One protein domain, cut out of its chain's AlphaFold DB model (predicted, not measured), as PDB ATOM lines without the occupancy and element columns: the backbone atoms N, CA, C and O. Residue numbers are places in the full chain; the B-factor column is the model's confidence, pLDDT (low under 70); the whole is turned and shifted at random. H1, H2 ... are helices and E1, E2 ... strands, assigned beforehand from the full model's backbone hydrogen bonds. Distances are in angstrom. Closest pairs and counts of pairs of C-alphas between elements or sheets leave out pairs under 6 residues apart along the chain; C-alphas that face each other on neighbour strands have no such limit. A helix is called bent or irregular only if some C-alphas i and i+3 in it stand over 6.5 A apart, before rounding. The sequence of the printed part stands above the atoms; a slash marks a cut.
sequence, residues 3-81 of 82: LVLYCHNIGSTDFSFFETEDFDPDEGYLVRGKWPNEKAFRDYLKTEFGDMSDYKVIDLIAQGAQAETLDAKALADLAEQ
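Overview. This is residues 3 to 81 of the 82 residues of an uncharacterized protein of Vibrio sp. THAF190c (UniProt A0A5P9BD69). A twisted sheet of four strands has H1 over one face, while on the other face H3 lies across the E1 and E4 side and H2 stands up near the end of E1. E1 and E2 make the middle of the body, with E3 and E4 at the sheet's edges. The printed part has 79 residues, with three named helices and four named strands in the order E1 E2 E3 H1 E4 H2 H3; the sheet, ordered E3 E2 E1 E4, is mixed, and the class is mixed, helices and strands. The whole is compact, with a radius of gyration of the C-alphas of 11.9 A, and rounded, spanning 31 by 28 by 24 A.

Arrangement. E1, residues 3 to 7, E2, residues 14 to 20, and E3, residues 29 to 34, form a meander, each strand the antiparallel neighbour of the one before, through two hairpins. N 4 and O 18 are 2.8 A apart between E1 and E2, and N 31 and O 17 are 3.0 A apart between E2 and E3, both within hydrogen-bond range. H1, residues 38 to 49, is on the sheet at a height of 9.4 A, over E2, and runs only just slantwise to the strands, at 32 degrees to E2 on the local plane; the closest C-alphas, of Phe 15 and Phe 41, are 7.2 A apart. E4, residues 56 to 59, is the parallel neighbour of E1 at 9 degrees, with N 5 and O 58 2.9 A apart, within hydrogen-bond range. E3, H1 and E4 form a split strand-helix-strand unit, two strands running the same way with E2 and E1 between them, and its crossover is right-handed. H2, residues 61 to 69, stands up from the opposite face, its line rising 67 degrees; the closest C-alphas of E1 and H2, those of Cys 7 and Ile 61, are 4.6 A apart. H3, residues 72 to 79, is on the same face as H2 and across the strands, at 73 degrees to E4 on the local plane; the C-alphas of Ile 58 and Ala 79, the closest of the two elements, are 6.6 A apart. Every O i to N i+4 pair is within hydrogen-bond range in H1 and H3, against 0 of 5 in H2, where 5 of 6 O i to N i+3 pairs are.

Along the chain. E1 begins at C-alpha 3 (9.350, -0.054, -0.187) and is 13.6 A long, E2 is 20.1 A and E3 17.0 A. H1 is 16.5 A long, from C-alpha 38 at (-2.627, 8.354, 4.559), and E4 is 9.6 A. H2, 13.3 A, is irregular, with C-alphas 62 and 65 9.2 A apart. H3, 10.4 A, ends at C-alpha 79 (8.206, -3.208, -9.494).

Size, cuts and confidence. The C-alphas of Pro 36 and Glu 80, the two farthest apart, are 31.2 A from each other. The printed part has no cut, and no link is long. The mean pLDDT of the printed part is 92.3, and no printed residue is under 70.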
ATOM      1  N   LEU A   3      10.211  -0.448  -1.296       96.31
ATOM      2  CA  LEU A   3       9.350  -0.054  -0.187       96.31
ATOM      3  C   LEU A   3       7.897  -0.222  -0.624       96.31
ATOM      4  O   LEU A   3       7.396   0.541  -1.452       96.31
ATOM      5  N   VAL A   4       7.221  -1.234  -0.091       96.19
ATOM      6  CA  VAL A   4       5.833  -1.552  -0.437       96.19
ATOM      7  C   VAL A   4       4.900  -0.961   0.609       96.19
ATOM      8  O   VAL A   4       5.094  -1.177   1.801       96.19
ATOM      9  N   LEU A   5       3.894  -0.202   0.177       96.12
ATOM     10  CA  LEU A   5       2.973   0.512   1.061       96.12
ATOM     11  C   LEU A   5       1.577  -0.098   1.000       96.12
ATOM     12  O   LEU A   5       0.997  -0.207  -0.078       96.12
ATOM     13  N   TYR A   6       1.001  -0.408   2.158       95.44
ATOM     14  CA  TYR A   6      -0.305  -1.045   2.273       95.44
ATOM     15  C   TYR A   6      -1.278  -0.211   3.103       95.44
ATOM     16  O   TYR A   6      -0.914   0.440   4.086       95.44
ATOM     17  N   CYS A   7      -2.558  -0.318   2.752       94.56
ATOM     18  CA  CYS A   7      -3.665   0.033   3.628       94.56
ATOM     19  C   CYS A   7      -4.574  -1.186   3.752       94.56
ATOM     20  O   CYS A   7      -5.114  -1.664   2.761       94.56
ATOM     21  N   HIS A   8      -4.767  -1.692   4.966       91.31
ATOM     22  CA  HIS A   8      -5.478  -2.959   5.175       91.31
ATOM     23  C   HIS A   8      -6.998  -2.843   4.949       91.31
ATOM     24  O   HIS A   8      -7.711  -3.840   4.894       91.31
ATOM     25  N   ASN A   9      -7.524  -1.619   4.822       84.94
ATOM     26  CA  ASN A   9      -8.907  -1.352   4.424       84.94
ATOM     27  C   ASN A   9      -9.048   0.102   3.937       84.94
ATOM     28  O   ASN A   9      -8.586   1.021   4.607       84.94
ATOM     29  N   ILE A  10      -9.708   0.337   2.802       77.88
ATOM     30  CA  ILE A  10      -9.829   1.682   2.213       77.88
ATOM     31  C   ILE A  10     -10.599   2.606   3.168       77.88
ATOM     32  O   ILE A  10     -11.697   2.284   3.618       77.88
ATOM     33  N   GLY A  11     -10.016   3.766   3.486       73.12
ATOM     34  CA  GLY A  11     -10.568   4.712   4.465       73.12
ATOM     35  C   GLY A  11     -10.298   4.342   5.930       73.12
ATOM     36  O   GLY A  11     -10.812   5.003   6.831       73.12
ATOM     37  N   SER A  12      -9.497   3.301   6.179       81.19
ATOM     38  CA  SER A  12      -9.049   2.902   7.513       81.19
ATOM     39  C   SER A  12      -7.828   3.696   7.970       81.19
ATOM     40  O   SER A  12      -7.134   4.347   7.194       81.19
ATOM     41  N   THR A  13      -7.547   3.585   9.263       92.56
ATOM     42  CA  THR A  13      -6.329   4.085   9.894       92.56
ATOM     43  C   THR A  13      -5.231   3.023   9.962       92.56
ATOM     44  O   THR A  13      -4.243   3.236  10.647       92.56
ATOM     45  N   ASP A  14      -5.412   1.854   9.343       95.00
ATOM     46  CA  ASP A  14      -4.500   0.705   9.418       95.00
ATOM     47  C   ASP A  14      -3.597   0.631   8.191       95.00
ATOM     48  O   ASP A  14      -4.061   0.289   7.099       95.00
ATOM     49  N   PHE A  15      -2.321   0.941   8.386       96.31
ATOM     50  CA  PHE A  15      -1.329   0.956   7.320       96.31
ATOM     51  C   PHE A  15      -0.155   0.056   7.686       96.31
ATOM     52  O   PHE A  15       0.103  -0.221   8.862       96.31
ATOM     53  N   SER A  16       0.573  -0.382   6.673       95.75
ATOM     54  CA  SER A  16       1.887  -0.976   6.861       95.75
ATOM     55  C   SER A  16       2.819  -0.588   5.730       95.75
ATOM     56  O   SER A  16       2.376  -0.205   4.644       95.75
ATOM     57  N   PHE A  17       4.114  -0.662   6.004       96.19
ATOM     58  CA  PHE A  17       5.131  -0.675   4.968       96.19
ATOM     59  C   PHE A  17       5.958  -1.948   5.090       96.19
ATOM     60  O   PHE A  17       6.126  -2.474   6.193       96.19
ATOM     61  N   PHE A  18       6.496  -2.393   3.961       96.00
ATOM     62  CA  PHE A  18       7.425  -3.503   3.867       96.00
ATOM     63  C   PHE A  18       8.651  -3.074   3.060       96.00
ATOM     64  O   PHE A  18       8.551  -2.806   1.862       96.00
ATOM     65  N   GLU A  19       9.790  -2.955   3.732       95.88
ATOM     66  CA  GLU A  19      11.092  -2.718   3.110       95.88
ATOM     67  C   GLU A  19      11.757  -4.062   2.800       95.88
ATOM     68  O   GLU A  19      11.848  -4.930   3.667       95.88
ATOM     69  N   THR A  20      12.204  -4.256   1.562       95.31
ATOM     70  CA  THR A  20      12.726  -5.552   1.103       95.31
ATOM     71  C   THR A  20      13.628  -5.407  -0.125       95.31
ATOM     72  O   THR A  20      13.492  -4.455  -0.900       95.31
ATOM     73  N   GLU A  21      14.551  -6.347  -0.329       93.88
ATOM     74  CA  GLU A  21      15.385  -6.411  -1.538       93.88
ATOM     75  C   GLU A  21      14.763  -7.275  -2.645       93.88
ATOM     76  O   GLU A  21      14.897  -6.933  -3.822       93.88
ATOM     77  N   ASP A  22      14.050  -8.341  -2.283       92.81
ATOM     78  CA  ASP A  22      13.567  -9.386  -3.197       92.81
ATOM     79  C   ASP A  22      12.130  -9.864  -2.912       92.81
ATOM     80  O   ASP A  22      11.652 -10.809  -3.540       92.81
ATOM     81  N   PHE A  23      11.421  -9.170  -2.019       93.12
ATOM     82  CA  PHE A  23      10.073  -9.495  -1.551       93.12
ATOM     83  C   PHE A  23       9.970 -10.751  -0.678       93.12
ATOM     84  O   PHE A  23       8.853 -11.229  -0.463       93.12
ATOM     85  N   ASP A  24      11.082 -11.253  -0.129       89.44
ATOM     86  CA  ASP A  24      11.051 -12.318   0.873       89.44
ATOM     87  C   ASP A  24      10.548 -11.780   2.235       89.44
ATOM     88  O   ASP A  24      11.196 -10.919   2.846       89.44
ATOM     89  N   PRO A  25       9.383 -12.249   2.732       82.81
ATOM     90  CA  PRO A  25       8.807 -11.792   3.996       82.81
ATOM     91  C   PRO A  25       9.624 -12.178   5.236       82.81
ATOM     92  O   PRO A  25       9.414 -11.565   6.285       82.81
ATOM     93  N   ASP A  26      10.520 -13.166   5.141       88.56
ATOM     94  CA  ASP A  26      11.378 -13.594   6.248       88.56
ATOM     95  C   ASP A  26      12.651 -12.732   6.357       88.56
ATOM     96  O   ASP A  26      13.216 -12.610   7.449       88.56
ATOM     97  N   GLU A  27      13.088 -12.108   5.257       88.56
ATOM     98  CA  GLU A  27      14.299 -11.273   5.212       88.56
ATOM     99  C   GLU A  27      14.014  -9.762   5.268       88.56
ATOM    100  O   GLU A  27      14.890  -8.979   5.645       88.56
ATOM    101  N   GLY A  28      12.798  -9.330   4.924       91.31
ATOM    102  CA  GLY A  28      12.438  -7.912   4.904       91.31
ATOM    103  C   GLY A  28      12.018  -7.316   6.255       91.31
ATOM    104  O   GLY A  28      11.795  -7.998   7.258       91.31
ATOM    105  N   TYR A  29      11.854  -5.994   6.271       94.50
ATOM    106  CA  TYR A  29      11.413  -5.224   7.430       94.50
ATOM    107  C   TYR A  29       9.963  -4.756   7.257       94.50
ATOM    108  O   TYR A  29       9.654  -3.897   6.430       94.50
ATOM    109  N   LEU A  30       9.055  -5.331   8.051       94.38
ATOM    110  CA  LEU A  30       7.624  -5.020   8.038       94.38
ATOM    111  C   LEU A  30       7.214  -4.269   9.309       94.38
ATOM    112  O   LEU A  30       7.390  -4.767  10.423       94.38
ATOM    113  N   VAL A  31       6.550  -3.126   9.141       95.75
ATOM    114  CA  VAL A  31       5.882  -2.419  10.244       95.75
ATOM    115  C   VAL A  31       4.426  -2.194   9.903       95.75
ATOM    116  O   VAL A  31       4.095  -1.615   8.871       95.75
ATOM    117  N   ARG A  32       3.545  -2.589  10.825       95.56
ATOM    118  CA  ARG A  32       2.109  -2.317  10.777       95.56
ATOM    119  C   ARG A  32       1.693  -1.476  11.971       95.56
ATOM    120  O   ARG A  32       2.079  -1.756  13.105       95.56
ATOM    121  N   GLY A  33       0.868  -0.469  11.729       94.69
ATOM    122  CA  GLY A  33       0.466   0.482  12.756       94.69
ATOM    123  C   GLY A  33      -0.806   1.239  12.410       94.69
ATOM    124  O   GLY A  33      -1.413   1.057  11.351       94.69
ATOM    125  N   LYS A  34      -1.232   2.093  13.346       95.38
ATOM    126  CA  LYS A  34      -2.399   2.952  13.159       95.38
ATOM    127  C   LYS A  34      -1.975   4.404  12.940       95.38
ATOM    128  O   LYS A  34      -1.395   5.008  13.838       95.38
ATOM    129  N   TRP A  35      -2.346   4.980  11.800       95.94
ATOM    130  CA  TRP A  35      -2.171   6.401  11.486       95.94
ATOM    131  C   TRP A  35      -3.517   7.054  11.183       95.94
ATOM    132  O   TRP A  35      -4.367   6.433  10.551       95.94
ATOM    133  N   PRO A  36      -3.736   8.315  11.585       94.25
ATOM    134  CA  PRO A  36      -5.041   8.966  11.455       94.25
ATOM    135  C   PRO A  36      -5.511   9.135  10.001       94.25
ATOM    136  O   PRO A  36      -6.703   9.318   9.773       94.25
ATOM    137  N   ASN A  37      -4.596   9.114   9.029       93.94
ATOM    138  CA  ASN A  37      -4.871   9.115   7.593       93.94
ATOM    139  C   ASN A  37      -3.593   8.771   6.804       93.94
ATOM    140  O   ASN A  37      -2.498   8.714   7.369       93.94
ATOM    141  N   GLU A  38      -3.734   8.619   5.486       94.31
ATOM    142  CA  GLU A  38      -2.627   8.354   4.559       94.31
ATOM    143  C   GLU A  38      -1.520   9.414   4.633       94.31
ATOM    144  O   GLU A  38      -0.337   9.080   4.607       94.31
ATOM    145  N   LYS A  39      -1.876  10.698   4.778       94.88
ATOM    146  CA  LYS A  39      -0.877  11.770   4.861       94.88
ATOM    147  C   LYS A  39       0.031  11.581   6.078       94.88
ATOM    148  O   LYS A  39       1.245  11.676   5.944       94.88
ATOM    149  N   ALA A  40      -0.545  11.292   7.243       96.06
ATOM    150  CA  ALA A  40       0.216  11.050   8.465       96.06
ATOM    151  C   ALA A  40       1.118   9.813   8.347       96.06
ATOM    152  O   ALA A  40       2.240   9.832   8.843       96.06
ATOM    153  N   PHE A  41       0.651   8.768   7.659       96.44
ATOM    154  CA  PHE A  41       1.467   7.595   7.357       96.44
ATOM    155  C   PHE A  41       2.655   7.946   6.446       96.44
ATOM    156  O   PHE A  41       3.797   7.657   6.787       96.44
ATOM    157  N   ARG A  42       2.425   8.665   5.340       94.69
ATOM    158  CA  ARG A  42       3.501   9.100   4.429       94.69
ATOM    159  C   ARG A  42       4.487  10.075   5.066       94.69
ATOM    160  O   ARG A  42       5.666  10.054   4.728       94.69
ATOM    161  N   ASP A  43       4.021  10.944   5.958       96.12
ATOM    162  CA  ASP A  43       4.904  11.829   6.718       96.12
ATOM    163  C   ASP A  43       5.802  11.013   7.662       96.12
ATOM    164  O   ASP A  43       6.991  11.305   7.760       96.12
ATOM    165  N   TYR A  44       5.268   9.960   8.291       96.00
ATOM    166  CA  TYR A  44       6.054   9.041   9.115       96.00
ATOM    167  C   TYR A  44       7.116   8.277   8.303       96.00
ATOM    168  O   TYR A  44       8.257   8.188   8.749       96.00
ATOM    169  N   LEU A  45       6.814   7.827   7.079       95.75
ATOM    170  CA  LEU A  45       7.819   7.180   6.215       95.75
ATOM    171  C   LEU A  45       9.038   8.078   5.958       95.75
ATOM    172  O   LEU A  45      10.167   7.606   5.973       95.75
ATOM    173  N   LYS A  46       8.833   9.391   5.802       93.75
ATOM    174  CA  LYS A  46       9.944  10.350   5.662       93.75
ATOM    175  C   LYS A  46      10.777  10.474   6.935       93.75
ATOM    176  O   LYS A  46      11.957  10.789   6.853       93.75
ATOM    177  N   THR A  47      10.170  10.287   8.108       93.88
ATOM    178  CA  THR A  47      10.916  10.283   9.374       93.88
ATOM    179  C   THR A  47      11.685   8.986   9.586       93.88
ATOM    180  O   THR A  47      12.763   9.034  10.165       93.88
ATOM    181  N   GLU A  48      11.146   7.866   9.102       94.25
ATOM    182  CA  GLU A  48      11.745   6.535   9.233       94.25
ATOM    183  C   GLU A  48      12.918   6.347   8.259       94.25
ATOM    184  O   GLU A  48      14.020   6.002   8.670       94.25
ATOM    185  N   PHE A  49      12.706   6.650   6.975       93.25
ATOM    186  CA  PHE A  49      13.664   6.371   5.900       93.25
ATOM    187  C   PHE A  49      14.465   7.597   5.445       93.25
ATOM    188  O   PHE A  49      15.453   7.469   4.727       93.25
ATOM    189  N   GLY A  50      14.061   8.807   5.843       90.81
ATOM    190  CA  GLY A  50      14.693  10.037   5.373       90.81
ATOM    191  C   GLY A  50      14.454  10.271   3.878       90.81
ATOM    192  O   GLY A  50      13.318  10.494   3.448       90.81
ATOM    193  N   ASP A  51      15.535  10.276   3.097       88.25
ATOM    194  CA  ASP A  51      15.470  10.406   1.641       88.25
ATOM    195  C   ASP A  51      15.096   9.059   1.009       88.25
ATOM    196  O   ASP A  51      15.857   8.099   1.059       88.25
ATOM    197  N   MET A  52      13.911   8.993   0.399       89.19
ATOM    198  CA  MET A  52      13.403   7.772  -0.231       89.19
ATOM    199  C   MET A  52      13.768   7.659  -1.722       89.19
ATOM    200  O   MET A  52      13.245   6.782  -2.404       89.19
ATOM    201  N   SER A  53      14.632   8.533  -2.251       88.94
ATOM    202  CA  SER A  53      15.003   8.543  -3.679       88.94
ATOM    203  C   SER A  53      15.679   7.248  -4.149       88.94
ATOM    204  O   SER A  53      15.584   6.904  -5.326       88.94
ATOM    205  N   ASP A  54      16.313   6.511  -3.232       89.00
ATOM    206  CA  ASP A  54      16.970   5.225  -3.504       89.00
ATOM    207  C   ASP A  54      16.008   4.017  -3.438       89.00
ATOM    208  O   ASP A  54      16.394   2.876  -3.730       89.00
ATOM    209  N   TYR A  55      14.743   4.250  -3.073       92.81
ATOM    210  CA  TYR A  55      13.716   3.217  -2.993       92.81
ATOM    211  C   TYR A  55      12.831   3.206  -4.232       92.81
ATOM    212  O   TYR A  55      12.322   4.229  -4.690       92.81
ATOM    213  N   LYS A  56      12.541   1.999  -4.715       94.88
ATOM    214  CA  LYS A  56      11.408   1.764  -5.606       94.88
ATOM    215  C   LYS A  56      10.148   1.599  -4.758       94.88
ATOM    216  O   LYS A  56       9.971   0.573  -4.101       94.88
ATOM    217  N   VAL A  57       9.300   2.625  -4.746       95.00
ATOM    218  CA  VAL A  57       8.088   2.647  -3.917       95.00
ATOM    219  C   VAL A  57       6.919   2.010  -4.668       95.00
ATOM    220  O   VAL A  57       6.453   2.560  -5.662       95.00
ATOM    221  N   ILE A  58       6.417   0.881  -4.168       95.81
ATOM    222  CA  ILE A  58       5.212   0.222  -4.687       95.81
ATOM    223  C   ILE A  58       4.027   0.639  -3.818       95.81
ATOM    224  O   ILE A  58       3.915   0.252  -2.655       95.81
ATOM    225  N   ASP A  59       3.137   1.450  -4.383       95.44
ATOM    226  CA  ASP A  59       2.021   2.044  -3.650       95.44
ATOM    227  C   ASP A  59       0.719   1.257  -3.841       95.44
ATOM    228  O   ASP A  59       0.049   1.357  -4.872       95.44
ATOM    229  N   LEU A  60       0.351   0.469  -2.831       95.31
ATOM    230  CA  LEU A  60      -0.849  -0.372  -2.838       95.31
ATOM    231  C   LEU A  60      -1.946   0.175  -1.917       95.31
ATOM    232  O   LEU A  60      -2.968  -0.481  -1.714       95.31
ATOM    233  N   ILE A  61      -1.787   1.387  -1.374       94.00
ATOM    234  CA  ILE A  61      -2.725   1.977  -0.406       94.00
ATOM    235  C   ILE A  61      -4.145   2.046  -0.982       94.00
ATOM    236  O   ILE A  61      -5.109   1.664  -0.318       94.00
ATOM    237  N   ALA A  62      -4.279   2.467  -2.241       92.31
ATOM    238  CA  ALA A  62      -5.575   2.567  -2.913       92.31
ATOM    239  C   ALA A  62      -6.224   1.202  -3.212       92.31
ATOM    240  O   ALA A  62      -7.433   1.144  -3.437       92.31
ATOM    241  N   GLN A  63      -5.451   0.111  -3.206       90.94
ATOM    242  CA  GLN A  63      -5.955  -1.246  -3.445       90.94
ATOM    243  C   GLN A  63      -6.586  -1.858  -2.183       90.94
ATOM    244  O   GLN A  63      -7.349  -2.825  -2.267       90.94
ATOM    245  N   GLY A  64      -6.331  -1.275  -1.007       87.62
ATOM    246  CA  GLY A  64      -6.926  -1.725   0.244       87.62
ATOM    247  C   GLY A  64      -6.562  -3.175   0.579       87.62
ATOM    248  O   GLY A  64      -5.478  -3.658   0.266       87.62
ATOM    249  N   ALA A  65      -7.531  -3.907   1.132       85.31
ATOM    250  CA  ALA A  65      -7.377  -5.317   1.495       85.31
ATOM    251  C   ALA A  65      -7.000  -6.242   0.317       85.31
ATOM    252  O   ALA A  65      -6.484  -7.331   0.544       85.31
ATOM    253  N   GLN A  66      -7.239  -5.842  -0.941       87.81
ATOM    254  CA  GLN A  66      -6.847  -6.660  -2.099       87.81
ATOM    255  C   GLN A  66      -5.325  -6.784  -2.223       87.81
ATOM    256  O   GLN A  66      -4.834  -7.811  -2.689       87.81
ATOM    257  N   ALA A  67      -4.582  -5.784  -1.742       88.50
ATOM    258  CA  ALA A  67      -3.125  -5.783  -1.751       88.50
ATOM    259  C   ALA A  67      -2.521  -6.936  -0.932       88.50
ATOM    260  O   ALA A  67      -1.434  -7.404  -1.250       88.50
ATOM    261  N   GLU A  68      -3.236  -7.438   0.082       84.88
ATOM    262  CA  GLU A  68      -2.783  -8.556   0.927       84.88
ATOM    263  C   GLU A  68      -2.758  -9.899   0.185       84.88
ATOM    264  O   GLU A  68      -2.203 -10.873   0.684       84.88
ATOM    265  N   THR A  69      -3.376  -9.969  -0.996       89.69
ATOM    266  CA  THR A  69      -3.405 -11.187  -1.820       89.69
ATOM    267  C   THR A  69      -2.245 -11.274  -2.809       89.69
ATOM    268  O   THR A  69      -2.089 -12.306  -3.461       89.69
ATOM    269  N   LEU A  70      -1.450 -10.208  -2.936       91.38
ATOM    270  CA  LEU A  70      -0.295 -10.173  -3.824       91.38
ATOM    271  C   LEU A  70       0.860 -10.953  -3.193       91.38
ATOM    272  O   LEU A  70       1.253 -10.687  -2.058       91.38
ATOM    273  N   ASP A  71       1.399 -11.906  -3.944       92.31
ATOM    274  CA  ASP A  71       2.600 -12.640  -3.562       92.31
ATOM    275  C   ASP A  71       3.874 -11.903  -4.011       92.31
ATOM    276  O   ASP A  71       3.827 -10.898  -4.726       92.31
ATOM    277  N   ALA A  72       5.034 -12.420  -3.598       91.25
ATOM    278  CA  ALA A  72       6.340 -11.863  -3.950       91.25
ATOM    279  C   ALA A  72       6.524 -11.694  -5.468       91.25
ATOM    280  O   ALA A  72       7.080 -10.697  -5.927       91.25
ATOM    281  N   LYS A  73       6.004 -12.638  -6.264       93.38
ATOM    282  CA  LYS A  73       6.073 -12.563  -7.723       93.38
ATOM    283  C   LYS A  73       5.248 -11.395  -8.260       93.38
ATOM    284  O   LYS A  73       5.752 -10.630  -9.075       93.38
ATOM    285  N   ALA A  74       4.011 -11.236  -7.803       94.25
ATOM    286  CA  ALA A  74       3.159 -10.134  -8.226       94.25
ATOM    287  C   ALA A  74       3.747  -8.770  -7.827       94.25
ATOM    288  O   ALA A  74       3.648  -7.812  -8.592       94.25
ATOM    289  N   LEU A  75       4.393  -8.678  -6.658       93.75
ATOM    290  CA  LEU A  75       5.105  -7.470  -6.233       93.75
ATOM    291  C   LEU A  75       6.321  -7.178  -7.123       93.75
ATOM    292  O   LEU A  75       6.508  -6.027  -7.522       93.75
ATOM    293  N   ALA A  76       7.092  -8.201  -7.496       93.00
ATOM    294  CA  ALA A  76       8.201  -8.066  -8.438       93.00
ATOM    295  C   ALA A  76       7.730  -7.591  -9.822       93.00
ATOM    296  O   ALA A  76       8.279  -6.626 -10.353       93.00
ATOM    297  N   ASP A  77       6.661  -8.186 -10.355       94.00
ATOM    298  CA  ASP A  77       6.077  -7.805 -11.646       94.00
ATOM    299  C   ASP A  77       5.569  -6.343 -11.640       94.00
ATOM    300  O   ASP A  77       5.661  -5.641 -12.649       94.00
ATOM    301  N   LEU A  78       5.044  -5.856 -10.507       93.62
ATOM    302  CA  LEU A  78       4.660  -4.447 -10.328       93.62
ATOM    303  C   LEU A  78       5.884  -3.525 -10.272       93.62
ATOM    304  O   LEU A  78       5.864  -2.437 -10.847       93.62
ATOM    305  N   ALA A  79       6.956  -3.957  -9.609       91.75
ATOM    306  CA  ALA A  79       8.206  -3.208  -9.494       91.75
ATOM    307  C   ALA A  79       8.930  -2.993 -10.834       91.75
ATOM    308  O   ALA A  79       9.679  -2.024 -10.976       91.75
ATOM    309  N   GLU A  80       8.735  -3.886 -11.805       91.12
ATOM    310  CA  GLU A  80       9.282  -3.744 -13.160       91.12
ATOM    311  C   GLU A  80       8.566  -2.666 -13.991       91.12
ATOM    312  O   GLU A  80       9.108  -2.208 -14.997       91.12
ATOM    313  N   GLN A  81       7.366  -2.241 -13.581       87.56
ATOM    314  CA  GLN A  81       6.543  -1.257 -14.296       87.56
ATOM    315  C   GLN A  81       6.738   0.190 -13.805       87.56
ATOM    316  O   GLN A  81       6.152   1.106 -14.389       87.56
TER     317      GLN A  81